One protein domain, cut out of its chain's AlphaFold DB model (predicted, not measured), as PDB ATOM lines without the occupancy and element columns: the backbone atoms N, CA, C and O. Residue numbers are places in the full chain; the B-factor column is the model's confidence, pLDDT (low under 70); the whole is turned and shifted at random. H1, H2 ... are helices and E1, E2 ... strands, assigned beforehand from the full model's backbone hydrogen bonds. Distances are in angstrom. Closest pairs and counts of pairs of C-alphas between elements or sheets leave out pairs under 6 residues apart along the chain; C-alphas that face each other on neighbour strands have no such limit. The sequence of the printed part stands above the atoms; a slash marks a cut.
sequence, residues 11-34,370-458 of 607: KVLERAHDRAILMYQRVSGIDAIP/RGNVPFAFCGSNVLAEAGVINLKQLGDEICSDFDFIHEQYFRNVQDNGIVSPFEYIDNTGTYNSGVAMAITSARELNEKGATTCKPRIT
ATOM      1  N   LYS A  11       6.078 -44.011  15.010       93.06
ATOM      2  CA  LYS A  11       7.381 -44.427  15.556       93.06
ATOM      3  C   LYS A  11       8.102 -43.270  16.233       93.06
ATOM      4  O   LYS A  11       8.888 -43.488  17.150       93.06
ATOM      5  N   VAL A  12       7.896 -42.041  15.759       93.19
ATOM      6  CA  VAL A  12       8.450 -40.843  16.406       93.19
ATOM      7  C   VAL A  12       7.749 -40.607  17.742       93.19
ATOM      8  O   VAL A  12       8.424 -40.353  18.740       93.19
ATOM      9  N   LEU A  13       6.419 -40.738  17.772       93.19
ATOM     10  CA  LEU A  13       5.618 -40.571  18.987       93.19
ATOM     11  C   LEU A  13       5.947 -41.633  20.049       93.19
ATOM     12  O   LEU A  13       6.166 -41.277  21.204       93.19
ATOM     13  N   GLU A  14       6.076 -42.902  19.654       92.25
ATOM     14  CA  GLU A  14       6.494 -44.010  20.528       92.25
ATOM     15  C   GLU A  14       7.878 -43.749  21.142       92.25
ATOM     16  O   GLU A  14       8.038 -43.783  22.360       92.25
ATOM     17  N   ARG A  15       8.876 -43.357  20.332       92.31
ATOM     18  CA  ARG A  15      10.212 -43.006  20.853       92.31
ATOM     19  C   ARG A  15      10.176 -41.832  21.831       92.31
ATOM     20  O   ARG A  15      10.937 -41.816  22.801       92.31
ATOM     21  N   ALA A  16       9.342 -40.825  21.566       91.94
ATOM     22  CA  ALA A  16       9.181 -39.685  22.464       91.94
ATOM     23  C   ALA A  16       8.544 -40.105  23.800       91.94
ATOM     24  O   ALA A  16       8.964 -39.622  24.853       91.94
ATOM     25  N   HIS A  17       7.579 -41.029  23.759       92.56
ATOM     26  CA  HIS A  17       6.947 -41.614  24.937       92.56
ATOM     27  C   HIS A  17       7.944 -42.421  25.784       92.56
ATOM     28  O   HIS A  17       8.121 -42.114  26.965       92.56
ATOM     29  N   ASP A  18       8.666 -43.364  25.173       92.62
ATOM     30  CA  ASP A  18       9.665 -44.196  25.855       92.62
ATOM     31  C   ASP A  18      10.754 -43.344  26.515       92.62
ATOM     32  O   ASP A  18      11.129 -43.560  27.671       92.62
ATOM     33  N   ARG A  19      11.232 -42.310  25.805       91.75
ATOM     34  CA  ARG A  19      12.198 -41.353  26.358       91.75
ATOM     35  C   ARG A  19      11.638 -40.648  27.592       91.75
ATOM     36  O   ARG A  19      12.359 -40.531  28.581       91.75
ATOM     37  N   ALA A  20      10.391 -40.180  27.550       92.81
ATOM     38  CA  ALA A  20       9.769 -39.489  28.678       92.81
ATOM     39  C   ALA A  20       9.631 -40.402  29.910       92.81
ATOM     40  O   ALA A  20       9.936 -39.967  31.020       92.81
ATOM     41  N   ILE A  21       9.250 -41.672  29.719       95.06
ATOM     42  CA  ILE A  21       9.185 -42.673  30.799       95.06
ATOM     43  C   ILE A  21      10.558 -42.894  31.425       95.06
ATOM     44  O   ILE A  21      10.692 -42.806  32.646       95.06
ATOM     45  N   LEU A  22      11.582 -43.144  30.606       93.69
ATOM     46  CA  LEU A  22      12.938 -43.374  31.103       93.69
ATOM     47  C   LEU A  22      13.474 -42.155  31.853       93.69
ATOM     48  O   LEU A  22      14.102 -42.305  32.899       93.69
ATOM     49  N   MET A  23      13.215 -40.948  31.339       93.88
ATOM     50  CA  MET A  23      13.628 -39.721  32.014       93.88
ATOM     51  C   MET A  23      12.932 -39.552  33.364       93.88
ATOM     52  O   MET A  23      13.588 -39.226  34.347       93.88
ATOM     53  N   TYR A  24      11.630 -39.830  33.432       96.19
ATOM     54  CA  TYR A  24      10.869 -39.793  34.676       96.19
ATOM     55  C   TYR A  24      11.377 -40.814  35.698       96.19
ATOM     56  O   TYR A  24      11.675 -40.446  36.829       96.19
ATOM     57  N   GLN A  25      11.528 -42.084  35.312       96.25
ATOM     58  CA  GLN A  25      11.925 -43.169  36.221       96.25
ATOM     59  C   GLN A  25      13.263 -42.907  36.922       96.25
ATOM     60  O   GLN A  25      13.448 -43.298  38.070       96.25
ATOM     61  N   ARG A  26      14.183 -42.221  36.241       95.31
ATOM     62  CA  ARG A  26      15.514 -41.886  36.759       95.31
ATOM     63  C   ARG A  26      15.511 -40.786  37.818       95.31
ATOM     64  O   ARG A  26      16.459 -40.702  38.593       95.31
ATOM     65  N   VAL A  27      14.486 -39.932  37.837       96.88
ATOM     66  CA  VAL A  27      14.420 -38.759  38.729       96.88
ATOM     67  C   VAL A  27      13.151 -38.701  39.574       96.88
ATOM     68  O   VAL A  27      13.007 -37.796  40.383       96.88
ATOM     69  N   SER A  28      12.238 -39.664  39.446       96.56
ATOM     70  CA  SER A  28      10.980 -39.693  40.201       96.56
ATOM     71  C   SER A  28      11.195 -39.756  41.715       96.56
ATOM     72  O   SER A  28      10.349 -39.283  42.465       96.56
ATOM     73  N   GLY A  29      12.333 -40.298  42.159       95.81
ATOM     74  CA  GLY A  29      12.709 -40.417  43.567       95.81
ATOM     75  C   GLY A  29      13.490 -39.237  44.154       95.81
ATOM     76  O   GLY A  29      13.971 -39.370  45.275       95.81
ATOM     77  N   ILE A  30      13.676 -38.121  43.433       97.44
ATOM     78  CA  ILE A  30      14.344 -36.944  44.014       97.44
ATOM     79  C   ILE A  30      13.471 -36.289  45.090       97.44
ATOM     80  O   ILE A  30      12.240 -36.287  44.992       97.44
ATOM     81  N   ASP A  31      14.117 -35.668  46.075       97.88
ATOM     82  CA  ASP A  31      13.430 -34.895  47.106       97.88
ATOM     83  C   ASP A  31      12.780 -33.628  46.531       97.88
ATOM     84  O   ASP A  31      13.319 -32.970  45.634       97.88
ATOM     85  N   ALA A  32      11.638 -33.247  47.104       97.69
ATOM     86  CA  ALA A  32      10.999 -31.971  46.814       97.69
ATOM     87  C   ALA A  32      11.918 -30.797  47.192       97.69
ATOM     88  O   ALA A  32      12.529 -30.778  48.264       97.69
ATOM     89  N   ILE A  33      11.991 -29.785  46.323       98.06
ATOM     90  CA  ILE A  33      12.777 -28.575  46.588       98.06
ATOM     91  C   ILE A  33      11.939 -27.487  47.278       98.06
ATOM     92  O   ILE A  33      10.736 -27.390  47.024       98.06
ATOM     93  N   PRO A  34      12.553 -26.614  48.105       96.94
ATOM     94  CA  PRO A  34      11.824 -25.562  48.824       96.94
ATOM     95  C   PRO A  34      11.022 -24.614  47.920       96.94
ATOM     96  O   PRO A  34       9.955 -24.139  48.306       96.94
ATOM     97  N   ARG A 370      15.314 -25.332  16.546       79.94
ATOM     98  CA  ARG A 370      15.858 -26.400  17.395       79.94
ATOM     99  C   ARG A 370      16.541 -25.824  18.645       79.94
ATOM    100  O   ARG A 370      17.012 -24.687  18.635       79.94
ATOM    101  N   GLY A 371      16.594 -26.626  19.704       82.12
ATOM    102  CA  GLY A 371      17.467 -26.428  20.857       82.12
ATOM    103  C   GLY A 371      16.881 -27.044  22.119       82.12
ATOM    104  O   GLY A 371      15.660 -27.109  22.278       82.12
ATOM    105  N   ASN A 372      17.758 -27.507  23.002       83.69
ATOM    106  CA  ASN A 372      17.371 -28.175  24.240       83.69
ATOM    107  C   ASN A 372      16.969 -27.137  25.288       83.69
ATOM    108  O   ASN A 372      17.793 -26.325  25.704       83.69
ATOM    109  N   VAL A 373      15.697 -27.153  25.689       89.06
ATOM    110  CA  VAL A 373      15.151 -26.230  26.688       89.06
ATOM    111  C   VAL A 373      14.301 -27.009  27.699       89.06
ATOM    112  O   VAL A 373      13.277 -27.569  27.305       89.06
ATOM    113  N   PRO A 374      14.699 -27.090  28.983       92.12
ATOM    114  CA  PRO A 374      14.040 -27.991  29.935       92.12
ATOM    115  C   PRO A 374      12.568 -27.668  30.206       92.12
ATOM    116  O   PRO A 374      11.806 -28.568  30.532       92.12
ATOM    117  N   PHE A 375      12.144 -26.409  30.054       93.06
ATOM    118  CA  PHE A 375      10.741 -26.029  30.239       93.06
ATOM    119  C   PHE A 375       9.793 -26.636  29.194       93.06
ATOM    120  O   PHE A 375       8.580 -26.613  29.405       93.06
ATOM    121  N   ALA A 376      10.304 -27.101  28.044       94.19
ATOM    122  CA  ALA A 376       9.468 -27.558  26.940       94.19
ATOM    123  C   ALA A 376       8.646 -28.791  27.318       94.19
ATOM    124  O   ALA A 376       9.139 -29.716  27.960       94.19
ATOM    125  N   PHE A 377       7.407 -28.850  26.829       94.94
ATOM    126  CA  PHE A 377       6.537 -29.999  27.079       94.94
ATOM    127  C   PHE A 377       7.053 -31.294  26.441       94.94
ATOM    128  O   PHE A 377       6.862 -32.375  26.989       94.94
ATOM    129  N   CYS A 378       7.728 -31.203  25.294       91.69
ATOM    130  CA  CYS A 378       8.361 -32.339  24.634       91.69
ATOM    131  C   CYS A 378       9.692 -31.938  23.986       91.69
ATOM    132  O   CYS A 378      10.004 -30.755  23.841       91.69
ATOM    133  N   GLY A 379      10.465 -32.933  23.541       86.88
ATOM    134  CA  GLY A 379      11.724 -32.700  22.830       86.88
ATOM    135  C   GLY A 379      11.555 -31.791  21.603       86.88
ATOM    136  O   GLY A 379      10.557 -31.871  20.882       86.88
ATOM    137  N   SER A 380      12.562 -30.953  21.340       81.69
ATOM    138  CA  SER A 380      12.488 -29.821  20.400       81.69
ATOM    139  C   SER A 380      12.103 -30.183  18.961       81.69
ATOM    140  O   SER A 380      11.575 -29.350  18.229       81.69
ATOM    141  N   ASN A 381      12.400 -31.413  18.535       85.31
ATOM    142  CA  ASN A 381      12.211 -31.861  17.156       85.31
ATOM    143  C   ASN A 381      11.039 -32.826  16.985       85.31
ATOM    144  O   ASN A 381      10.724 -33.153  15.846       85.31
ATOM    145  N   VAL A 382      10.380 -33.257  18.067       90.50
ATOM    146  CA  VAL A 382       9.395 -34.353  18.025       90.50
ATOM    147  C   VAL A 382       8.294 -34.078  17.001       90.50
ATOM    148  O   VAL A 382       8.039 -34.916  16.144       90.50
ATOM    149  N   LEU A 383       7.702 -32.877  17.007       90.00
ATOM    150  CA  LEU A 383       6.651 -32.522  16.045       90.00
ATOM    151  C   LEU A 383       7.170 -32.463  14.602       90.00
ATOM    152  O   LEU A 383       6.492 -32.901  13.677       90.00
ATOM    153  N   ALA A 384       8.378 -31.939  14.396       86.88
ATOM    154  CA  ALA A 384       8.964 -31.833  13.063       86.88
ATOM    155  C   ALA A 384       9.336 -33.209  12.489       86.88
ATOM    156  O   ALA A 384       9.079 -33.466  11.315       86.88
ATOM    157  N   GLU A 385       9.907 -34.092  13.310       89.62
ATOM    158  CA  GLU A 385      10.212 -35.484  12.959       89.62
ATOM    159  C   GLU A 385       8.936 -36.293  12.721       89.62
ATOM    160  O   GLU A 385       8.913 -37.131  11.828       89.62
ATOM    161  N   ALA A 386       7.854 -35.984  13.445       89.81
ATOM    162  CA  ALA A 386       6.538 -36.577  13.229       89.81
ATOM    163  C   ALA A 386       5.836 -36.079  11.949       89.81
ATOM    164  O   ALA A 386       4.736 -36.534  11.653       89.81
ATOM    165  N   GLY A 387       6.454 -35.165  11.188       88.12
ATOM    166  CA  GLY A 387       5.960 -34.684   9.893       88.12
ATOM    167  C   GLY A 387       5.296 -33.305   9.917       88.12
ATOM    168  O   GLY A 387       4.872 -32.818   8.868       88.12
ATOM    169  N   VAL A 388       5.222 -32.631  11.070       88.19
ATOM    170  CA  VAL A 388       4.561 -31.323  11.186       88.19
ATOM    171  C   VAL A 388       5.472 -30.215  10.657       88.19
ATOM    172  O   VAL A 388       6.437 -29.794  11.303       88.19
ATOM    173  N   ILE A 389       5.151 -29.693   9.475       81.81
ATOM    174  CA  ILE A 389       5.902 -28.603   8.831       81.81
ATOM    175  C   ILE A 389       5.131 -27.280   8.793       81.81
ATOM    176  O   ILE A 389       5.700 -26.257   8.408       81.81
ATOM    177  N   ASN A 390       3.868 -27.282   9.212       87.56
ATOM    178  CA  ASN A 390       3.022 -26.109   9.385       87.56
ATOM    179  C   ASN A 390       1.957 -26.405  10.451       87.56
ATOM    180  O   ASN A 390       1.352 -27.472  10.427       87.56
ATOM    181  N   LEU A 391       1.692 -25.452  11.348       89.44
ATOM    182  CA  LEU A 391       0.702 -25.596  12.418       89.44
ATOM    183  C   LEU A 391      -0.687 -25.973  11.882       89.44
ATOM    184  O   LEU A 391      -1.378 -26.770  12.501       89.44
ATOM    185  N   LYS A 392      -1.076 -25.457  10.707       88.44
ATOM    186  CA  LYS A 392      -2.384 -25.744  10.097       88.44
ATOM    187  C   LYS A 392      -2.583 -27.211   9.708       88.44
ATOM    188  O   LYS A 392      -3.719 -27.618   9.532       88.44
ATOM    189  N   GLN A 393      -1.509 -27.988   9.548       89.75
ATOM    190  CA  GLN A 393      -1.626 -29.401   9.175       89.75
ATOM    191  C   GLN A 393      -2.142 -30.273  10.315       89.75
ATOM    192  O   GLN A 393      -2.590 -31.379  10.052       89.75
ATOM    193  N   LEU A 394      -2.069 -29.800  11.564       89.56
ATOM    194  CA  LEU A 394      -2.593 -30.543  12.711       89.56
ATOM    195  C   LEU A 394      -4.125 -30.680  12.672       89.56
ATOM    196  O   LEU A 394      -4.668 -31.468  13.441       89.56
ATOM    197  N   GLY A 395      -4.801 -29.936  11.788       86.31
ATOM    198  CA  GLY A 395      -6.252 -29.966  11.653       86.31
ATOM    199  C   GLY A 395      -6.967 -29.503  12.919       86.31
ATOM    200  O   GLY A 395      -6.365 -28.898  13.816       86.31
ATOM    201  N   ASP A 396      -8.261 -29.804  12.978       86.94
ATOM    202  CA  ASP A 396      -9.104 -29.449  14.120       86.94
ATOM    203  C   ASP A 396      -9.237 -30.588  15.151       86.94
ATOM    204  O   ASP A 396      -9.603 -30.340  16.300       86.94
ATOM    205  N   GLU A 397      -8.858 -31.820  14.800       90.88
ATOM    206  CA  GLU A 397      -9.131 -33.010  15.618       90.88
ATOM    207  C   GLU A 397      -7.992 -33.385  16.585       90.88
ATOM    208  O   GLU A 397      -8.264 -33.667  17.753       90.88
ATOM    209  N   ILE A 398      -6.725 -33.328  16.146       93.25
ATOM    210  CA  ILE A 398      -5.565 -33.878  16.881       93.25
ATOM    211  C   ILE A 398      -5.318 -33.150  18.210       93.25
ATOM    212  O   ILE A 398      -4.909 -31.987  18.199       93.25
ATOM    213  N   CYS A 399      -5.462 -33.830  19.353       94.38
ATOM    214  CA  CYS A 399      -5.283 -33.242  20.692       94.38
ATOM    215  C   CYS A 399      -6.140 -31.980  20.912       94.38
ATOM    216  O   CYS A 399      -5.656 -30.947  21.387       94.38
ATOM    217  N   SER A 400      -7.411 -32.058  20.514       93.50
ATOM    218  CA  SER A 400      -8.363 -30.938  20.537       93.50
ATOM    219  C   SER A 400      -8.942 -30.607  21.917       93.50
ATOM    220  O   SER A 400      -9.410 -29.490  22.117       93.50
ATOM    221  N   ASP A 401      -8.897 -31.526  22.885       94.88
ATOM    222  CA  ASP A 401      -9.453 -31.290  24.225       94.88
ATOM    223  C   ASP A 401      -8.448 -30.579  25.147       94.88
ATOM    224  O   ASP A 401      -7.790 -31.191  25.995       94.88
ATOM    225  N   PHE A 402      -8.301 -29.267  24.947       94.25
ATOM    226  CA  PHE A 402      -7.353 -28.433  25.689       94.25
ATOM    227  C   PHE A 402      -7.537 -28.522  27.208       94.25
ATOM    228  O   PHE A 402      -6.553 -28.680  27.935       94.25
ATOM    229  N   ASP A 403      -8.781 -28.440  27.687       94.00
ATOM    230  CA  ASP A 403      -9.091 -28.425  29.118       94.00
ATOM    231  C   ASP A 403      -8.765 -29.770  29.775       94.00
ATOM    232  O   ASP A 403      -8.106 -29.799  30.817       94.00
ATOM    233  N   PHE A 404      -9.161 -30.883  29.150       95.12
ATOM    234  CA  PHE A 404      -8.871 -32.212  29.679       95.12
ATOM    235  C   PHE A 404      -7.369 -32.500  29.708       95.12
ATOM    236  O   PHE A 404      -6.858 -32.971  30.725       95.12
ATOM    237  N   ILE A 405      -6.644 -32.201  28.621       96.50
ATOM    238  CA  ILE A 405      -5.196 -32.448  28.534       96.50
ATOM    239  C   ILE A 405      -4.454 -31.680  29.637       96.50
ATOM    240  O   ILE A 405      -3.606 -32.260  30.321       96.50
ATOM    241  N   HIS A 406      -4.803 -30.408  29.865       95.62
ATOM    242  CA  HIS A 406      -4.204 -29.602  30.931       95.62
ATOM    243  C   HIS A 406      -4.566 -30.113  32.325       95.62
ATOM    244  O   HIS A 406      -3.694 -30.198  33.189       95.62
ATOM    245  N   GLU A 407      -5.821 -30.497  32.556       95.12
ATOM    246  CA  GLU A 407      -6.228 -31.077  33.835       95.12
ATOM    247  C   GLU A 407      -5.453 -32.371  34.135       95.12
ATOM    248  O   GLU A 407      -4.955 -32.550  35.249       95.12
ATOM    249  N   GLN A 408      -5.288 -33.255  33.143       95.81
ATOM    250  CA  GLN A 408      -4.477 -34.462  33.310       95.81
ATOM    251  C   GLN A 408      -3.005 -34.131  33.563       95.81
ATOM    252  O   GLN A 408      -2.390 -34.769  34.418       95.81
ATOM    253  N   TYR A 409      -2.445 -33.126  32.883       96.94
ATOM    254  CA  TYR A 409      -1.077 -32.668  33.127       96.94
ATOM    255  C   TYR A 409      -0.849 -32.303  34.593       96.94
ATOM    256  O   TYR A 409       0.052 -32.856  35.223       96.94
ATOM    257  N   PHE A 410      -1.694 -31.443  35.166       97.12
ATOM    258  CA  PHE A 410      -1.515 -30.997  36.548       97.12
ATOM    259  C   PHE A 410      -1.817 -32.080  37.586       97.12
ATOM    260  O   PHE A 410      -1.120 -32.149  38.594       97.12
ATOM    261  N   ARG A 411      -2.776 -32.982  37.329       96.94
ATOM    262  CA  ARG A 411      -3.029 -34.156  38.193       96.94
ATOM    263  C   ARG A 411      -1.841 -35.119  38.275       96.94
ATOM    264  O   ARG A 411      -1.761 -35.895  39.221       96.94
ATOM    265  N   ASN A 412      -0.956 -35.091  37.281       97.50
ATOM    266  CA  ASN A 412       0.237 -35.933  37.209       97.50
ATOM    267  C   ASN A 412       1.508 -35.230  37.718       97.50
ATOM    268  O   ASN A 412       2.581 -35.836  37.711       97.50
ATOM    269  N   VAL A 413       1.425 -33.978  38.180       97.88
ATOM    270  CA  VAL A 413       2.544 -33.334  38.881       97.88
ATOM    271  C   VAL A 413       2.662 -33.962  40.269       97.88
ATOM    272  O   VAL A 413       1.729 -33.891  41.065       97.88
ATOM    273  N   GLN A 414       3.796 -34.603  40.544       98.00
ATOM    274  CA  GLN A 414       4.067 -35.255  41.825       98.00
ATOM    275  C   GLN A 414       4.455 -34.229  42.904       98.00
ATOM    276  O   GLN A 414       4.772 -33.080  42.597       98.00
ATOM    277  N   ASP A 415       4.517 -34.651  44.172       97.38
ATOM    278  CA  ASP A 415       4.871 -33.777  45.307       97.38
ATOM    279  C   ASP A 415       6.264 -33.131  45.176       97.38
ATOM    280  O   ASP A 415       6.506 -32.039  45.690       97.38
ATOM    281  N   ASN A 416       7.189 -33.783  44.463       97.88
ATOM    282  CA  ASN A 416       8.511 -33.236  44.146       97.88
ATOM    283  C   ASN A 416       8.533 -32.358  42.881       97.88
ATOM    284  O   ASN A 416       9.608 -31.952  42.441       97.88
ATOM    285  N   GLY A 417       7.372 -32.062  42.295       98.00
ATOM    286  CA  GLY A 417       7.197 -31.219  41.113       98.00
ATOM    287  C   GLY A 417       7.523 -31.892  39.779       98.00
ATOM    288  O   GLY A 417       7.369 -31.263  38.733       98.00
ATOM    289  N   ILE A 418       7.975 -33.148  39.768       97.94
ATOM    290  CA  ILE A 418       8.207 -33.887  38.523       97.94
ATOM    291  C   ILE A 418       6.865 -34.357  37.957       97.94
ATOM    292  O   ILE A 418       6.015 -34.861  38.686       97.94
ATOM    293  N   VAL A 419       6.668 -34.224  36.646       96.44
ATOM    294  CA  VAL A 419       5.441 -34.685  35.978       96.44
ATOM    295  C   VAL A 419       5.571 -36.159  35.606       96.44
ATOM    296  O   VAL A 419       6.466 -36.524  34.841       96.44
ATOM    297  N   SER A 420       4.675 -37.010  36.111       96.38
ATOM    298  CA  SER A 420       4.601 -38.406  35.683       96.38
ATOM    299  C   SER A 420       4.029 -38.505  34.262       96.38
ATOM    300  O   SER A 420       2.965 -37.943  33.987       96.38
ATOM    301  N   PRO A 421       4.691 -39.215  33.331       93.94
ATOM    302  CA  PRO A 421       4.162 -39.405  31.989       93.94
ATOM    303  C   PRO A 421       2.839 -40.176  32.011       93.94
ATOM    304  O   PRO A 421       2.732 -41.216  32.655       93.94
ATOM    305  N   PHE A 422       1.861 -39.702  31.243       92.25
ATOM    306  CA  PHE A 422       0.630 -40.425  30.927       92.25
ATOM    307  C   PHE A 422       0.398 -40.453  29.412       92.25
ATOM    308  O   PHE A 422       1.042 -39.710  28.661       92.25
ATOM    309  N   GLU A 423      -0.523 -41.306  28.974       93.81
ATOM    310  CA  GLU A 423      -0.999 -41.366  27.594       93.81
ATOM    311  C   GLU A 423      -2.340 -40.644  27.458       93.81
ATOM    312  O   GLU A 423      -3.265 -40.854  28.242       93.81
ATOM    313  N   TYR A 424      -2.437 -39.798  26.441       94.62
ATOM    314  CA  TYR A 424      -3.673 -39.211  25.957       94.62
ATOM    315  C   TYR A 424      -4.072 -39.926  24.668       94.62
ATOM    316  O   TYR A 424      -3.243 -40.105  23.774       94.62
ATOM    317  N   ILE A 425      -5.331 -40.346  24.580       93.81
ATOM    318  CA  ILE A 425      -5.864 -41.088  23.439       93.81
ATOM    319  C   ILE A 425      -7.077 -40.334  22.913       93.81
ATOM    320  O   ILE A 425      -8.006 -40.050  23.669       93.81
ATOM    321  N   ASP A 426      -7.074 -40.056  21.616       92.50
ATOM    322  CA  ASP A 426      -8.224 -39.543  20.880       92.50
ATOM    323  C   ASP A 426      -8.436 -40.357  19.588       92.50
ATOM    324  O   ASP A 426      -7.809 -41.396  19.366       92.50
ATOM    325  N   ASN A 427      -9.346 -39.907  18.722       89.69
ATOM    326  CA  ASN A 427      -9.646 -40.602  17.465       89.69
ATOM    327  C   ASN A 427      -8.496 -40.549  16.441       89.69
ATOM    328  O   ASN A 427      -8.512 -41.297  15.463       89.69
ATOM    329  N   THR A 428      -7.512 -39.675  16.649       89.19
ATOM    330  CA  THR A 428      -6.385 -39.434  15.744       89.19
ATOM    331  C   THR A 428      -5.127 -40.206  16.154       89.19
ATOM    332  O   THR A 428      -4.299 -40.533  15.297       89.19
ATOM    333  N   GLY A 429      -5.010 -40.604  17.426       90.19
ATOM    334  CA  GLY A 429      -3.939 -41.481  17.887       90.19
ATOM    335  C   GLY A 429      -3.727 -41.506  19.399       90.19
ATOM    336  O   GLY A 429      -4.573 -41.089  20.187       90.19
ATOM    337  N   THR A 430      -2.555 -42.015  19.780       92.38
ATOM    338  CA  THR A 430      -2.057 -42.031  21.159       92.38
ATOM    339  C   THR A 430      -0.854 -41.102  21.265       92.38
ATOM    340  O   THR A 430       0.067 -41.165  20.447       92.38
ATOM    341  N   TYR A 431      -0.854 -40.257  22.288       94.12
ATOM    342  CA  TYR A 431       0.134 -39.211  22.513       94.12
ATOM    343  C   TYR A 431       0.633 -39.294  23.946       94.12
ATOM    344  O   TYR A 431      -0.160 -39.429  24.875       94.12
ATOM    345  N   ASN A 432       1.940 -39.151  24.171       94.25
ATOM    346  CA  ASN A 432       2.393 -38.914  25.536       94.25
ATOM    347  C   ASN A 432       1.969 -37.504  25.984       94.25
ATOM    348  O   ASN A 432       1.856 -36.582  25.174       94.25
ATOM    349  N   SER A 433       1.791 -37.344  27.291       92.31
ATOM    350  CA  SER A 433       1.434 -36.083  27.956       92.31
ATOM    351  C   SER A 433       2.155 -34.848  27.406       92.31
ATOM    352  O   SER A 433       1.517 -33.855  27.070       92.31
ATOM    353  N   GLY A 434       3.477 -34.925  27.246       94.31
ATOM    354  CA  GLY A 434       4.292 -33.837  26.718       94.31
ATOM    355  C   GLY A 434       3.950 -33.437  25.279       94.31
ATOM    356  O   GLY A 434       3.819 -32.252  24.977       94.31
ATOM    357  N   VAL A 435       3.775 -34.411  24.381       95.50
ATOM    358  CA  VAL A 435       3.381 -34.139  22.989       95.50
ATOM    359  C   VAL A 435       1.953 -33.604  22.919       95.50
ATOM    360  O   VAL A 435       1.721 -32.638  22.196       95.50
ATOM    361  N   ALA A 436       1.021 -34.170  23.693       96.25
ATOM    362  CA  ALA A 436      -0.356 -33.680  23.755       96.25
ATOM    363  C   ALA A 436      -0.404 -32.211  24.212       96.25
ATOM    364  O   ALA A 436      -1.017 -31.376  23.545       96.25
ATOM    365  N   MET A 437       0.334 -31.874  25.278       96.00
ATOM    366  CA  MET A 437       0.498 -30.502  25.776       96.00
ATOM    367  C   MET A 437       1.105 -29.566  24.724       96.00
ATOM    368  O   MET A 437       0.615 -28.450  24.538       96.00
ATOM    369  N   ALA A 438       2.144 -30.009  24.007       94.88
ATOM    370  CA  ALA A 438       2.781 -29.219  22.956       94.88
ATOM    371  C   ALA A 438       1.825 -28.933  21.786       94.88
ATOM    372  O   ALA A 438       1.731 -27.787  21.345       94.88
ATOM    373  N   ILE A 439       1.101 -29.950  21.305       95.06
ATOM    374  CA  ILE A 439       0.141 -29.821  20.200       95.06
ATOM    375  C   ILE A 439      -1.006 -28.896  20.600       95.06
ATOM    376  O   ILE A 439      -1.245 -27.902  19.913       95.06
ATOM    377  N   THR A 440      -1.684 -29.189  21.714       94.69
ATOM    378  CA  THR A 440      -2.870 -28.430  22.129       94.69
ATOM    379  C   THR A 440      -2.513 -26.970  22.430       94.69
ATOM    380  O   THR A 440      -3.162 -26.054  21.930       94.69
ATOM    381  N   SER A 441      -1.377 -26.719  23.099       92.38
ATOM    382  CA  SER A 441      -0.899 -25.355  23.362       92.38
ATOM    383  C   SER A 441      -0.525 -24.616  22.079       92.38
ATOM    384  O   SER A 441      -0.836 -23.438  21.929       92.38
ATOM    385  N   ALA A 442       0.150 -25.279  21.132       91.62
ATOM    386  CA  ALA A 442       0.523 -24.635  19.877       91.62
ATOM    387  C   ALA A 442      -0.707 -24.239  19.048       91.62
ATOM    388  O   ALA A 442      -0.706 -23.163  18.442       91.62
ATOM    389  N   ARG A 443      -1.746 -25.086  19.043       91.56
ATOM    390  CA  ARG A 443      -3.020 -24.848  18.356       91.56
ATOM    391  C   ARG A 443      -3.797 -23.700  18.995       91.56
ATOM    392  O   ARG A 443      -3.988 -22.681  18.334       91.56
ATOM    393  N   GLU A 444      -4.155 -23.830  20.272       91.31
ATOM    394  CA  GLU A 444      -5.005 -22.862  20.979       91.31
ATOM    395  C   GLU A 444      -4.352 -21.481  21.086       91.31
ATOM    396  O   GLU A 444      -4.988 -20.452  20.869       91.31
ATOM    397  N   LEU A 445      -3.040 -21.430  21.342       90.25
ATOM    398  CA  LEU A 445      -2.319 -20.160  21.475       90.25
ATOM    399  C   LEU A 445      -1.827 -19.594  20.136       90.25
ATOM    400  O   LEU A 445      -1.202 -18.525  20.108       90.25
ATOM    401  N   ASN A 446      -2.068 -20.313  19.030       89.94
ATOM    402  CA  ASN A 446      -1.555 -20.005  17.696       89.94
ATOM    403  C   ASN A 446      -0.029 -19.751  17.704       89.94
ATOM    404  O   ASN A 446       0.488 -18.817  17.080       89.94
ATOM    405  N   GLU A 447       0.707 -20.584  18.445       90.12
ATOM    406  CA  GLU A 447       2.148 -20.454  18.657       90.12
ATOM    407  C   GLU A 447       2.934 -21.050  17.488       90.12
ATOM    408  O   GLU A 447       3.287 -22.230  17.448       90.12
ATOM    409  N   LYS A 448       3.225 -20.193  16.504       88.75
ATOM    410  CA  LYS A 448       3.947 -20.563  15.282       88.75
ATOM    411  C   LYS A 448       4.948 -19.515  14.821       88.75
ATOM    412  O   LYS A 448       4.811 -18.319  15.078       88.75
ATOM    413  N   GLY A 449       5.941 -19.959  14.055       80.25
ATOM    414  CA  GLY A 449       6.851 -19.068  13.340       80.25
ATOM    415  C   GLY A 449       6.094 -18.165  12.361       80.25
ATOM    416  O   GLY A 449       5.288 -18.649  11.573       80.25
ATOM    417  N   ALA A 450       6.373 -16.859  12.371       73.31
ATOM    418  CA  ALA A 450       5.651 -15.887  11.540       73.31
ATOM    419  C   ALA A 450       5.825 -16.132  10.027       73.31
ATOM    420  O   ALA A 450       4.881 -15.967   9.259       73.31
ATOM    421  N   THR A 451       7.020 -16.554   9.603       68.44
ATOM    422  CA  THR A 451       7.342 -16.821   8.189       68.44
ATOM    423  C   THR A 451       7.157 -18.290   7.819       68.44
ATOM    424  O   THR A 451       6.640 -18.605   6.751       68.44
ATOM    425  N   THR A 452       7.601 -19.204   8.686       71.25
ATOM    426  CA  THR A 452       7.585 -20.649   8.408       71.25
ATOM    427  C   THR A 452       6.239 -21.295   8.711       71.25
ATOM    428  O   THR A 452       5.983 -22.388   8.218       71.25
ATOM    429  N   CYS A 453       5.400 -20.657   9.535       80.44
ATOM    430  CA  CYS A 453       4.158 -21.206  10.085       80.44
ATOM    431  C   CYS A 453       4.326 -22.525  10.855       80.44
ATOM    432  O   CYS A 453       3.329 -23.156  11.193       80.44
ATOM    433  N   LYS A 454       5.560 -22.943  11.157       83.94
ATOM    434  CA  LYS A 454       5.840 -24.136  11.961       83.94
ATOM    435  C   LYS A 454       5.442 -23.908  13.416       83.94
ATOM    436  O   LYS A 454       5.687 -22.795  13.893       83.94
ATOM    437  N   PRO A 455       4.895 -24.918  14.116       89.62
ATOM    438  CA  PRO A 455       4.671 -24.833  15.554       89.62
ATOM    439  C   PRO A 455       5.966 -24.458  16.275       89.62
ATOM    440  O   PRO A 455       7.047 -24.937  15.913       89.62
ATOM    441  N   ARG A 456       5.866 -23.571  17.261       89.94
ATOM    442  CA  ARG A 456       6.977 -23.266  18.167       89.94
ATOM    443  C   ARG A 456       7.067 -24.335  19.244       89.94
ATOM    444  O   ARG A 456       6.079 -24.986  19.567       89.94
ATOM    445  N   ILE A 457       8.255 -24.483  19.815       91.31
ATOM    446  CA  ILE A 457       8.425 -25.250  21.047       91.31
ATOM    447  C   ILE A 457       7.804 -24.414  22.161       91.31
ATOM    448  O   ILE A 457       8.114 -23.226  22.259       91.31
ATOM    449  N   THR A 458       6.935 -25.014  22.967       93.19
ATOM    450  CA  THR A 458       6.209 -24.351  24.054       93.19
ATOM    451  C   THR A 458       6.433 -25.077  25.374       93.19
ATOM    452  O   THR A 458       6.731 -26.274  25.408       93.19
TER     453      THR A 458
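Overview. This is residues 11 to 34 and 370 to 458 of the 607 residues of an uncharacterized protein of archaeon (UniProt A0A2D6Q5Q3). H5 sits in the middle of this model, with H4 packed beside it and running the opposite way, and a small hairpin of E1 and E2 standing at the end where H5 begins. The longest helix, H1, packs on E2 with its residues 13 to 21, while the short helices H2 and H3 and long loops make up much of the rest. The printed part has 113 residues, with five named helices and two named strands in the order H1, H2, H3, H4, E1, E2, H5; the sheet, E1 - E2, is antiparallel. The class is mostly helix, although the named elements hold only 53 of the 113 residues. The whole is compact, with a radius of gyration of the C-alphas of 14.1 A and spans of 43 by 29 by 28 A.

Along the chain. Find C-alpha 11 at (7.381, -44.427, 15.556); from there H1, residues 11 to 27, runs 24.9 A to C-alpha 27 at (14.420, -38.759, 38.729). Past the cut come H2, residues 382 to 385, and H3, residues 391 to 394. H4, residues 402 to 411, covers 14.4 A. Then look for E1, residues 423 to 425, and E2, residues 430 to 432. H5, residues 433 to 444, follows E2 directly and runs 16.3 A to C-alpha 444 at (-5.005, -22.862, 20.979).

Arrangement. Start at H1: with residues 12 to 16 alone it touches H2, the closest C-alphas being those of Val 12 and Glu 385, 6.6 A apart. The closest C-alphas of H1 and E2 are those of His 17 and Asn 432, at 5.3 A. H1 and H5 are close but not clearly touching, with Leu 13 and Val 435 closest at 7.9 A between C-alphas, and run opposite ways at a steep tilt of 60 degrees. H3 and H5 are also close but not clearly touching; the C-alphas of Leu 391 and Arg 443 come closest, at 7.0 A. H4 touches H5, closest at the C-alphas of Phe 402 and Thr 440, 5.7 A, opposite ways at a shallow tilt of 34.7 degrees, only just short of steep. E1 and E2 form an antiparallel hairpin at 151 degrees, with N 424 and O 431 within hydrogen-bond range at 2.8 A, and N 431 and O 424 also at 2.8 A. H1 and H4 are apart. In H4 and H5 every O i to N i+4 pair is within hydrogen-bond range, in H1 12 of 13, and H2 and H3 are too short for such a pair.

Size, cuts and confidence. The two C-alphas farthest apart are those of Asp 31 and Thr 451, 43.3 A. Residues 35 to 369 are not printed, and C-alphas 34 and 370 stand 31.7 A apart across the cut, which falls in the link from H1 to H2. The link from H4 to E1, 11 residues, is long. Look also at residues 370 to 381 and 445 to 458, two long stretches with no named element. The mean pLDDT of the printed part is 91.8, and Thr 451 is the one printed residue under 70.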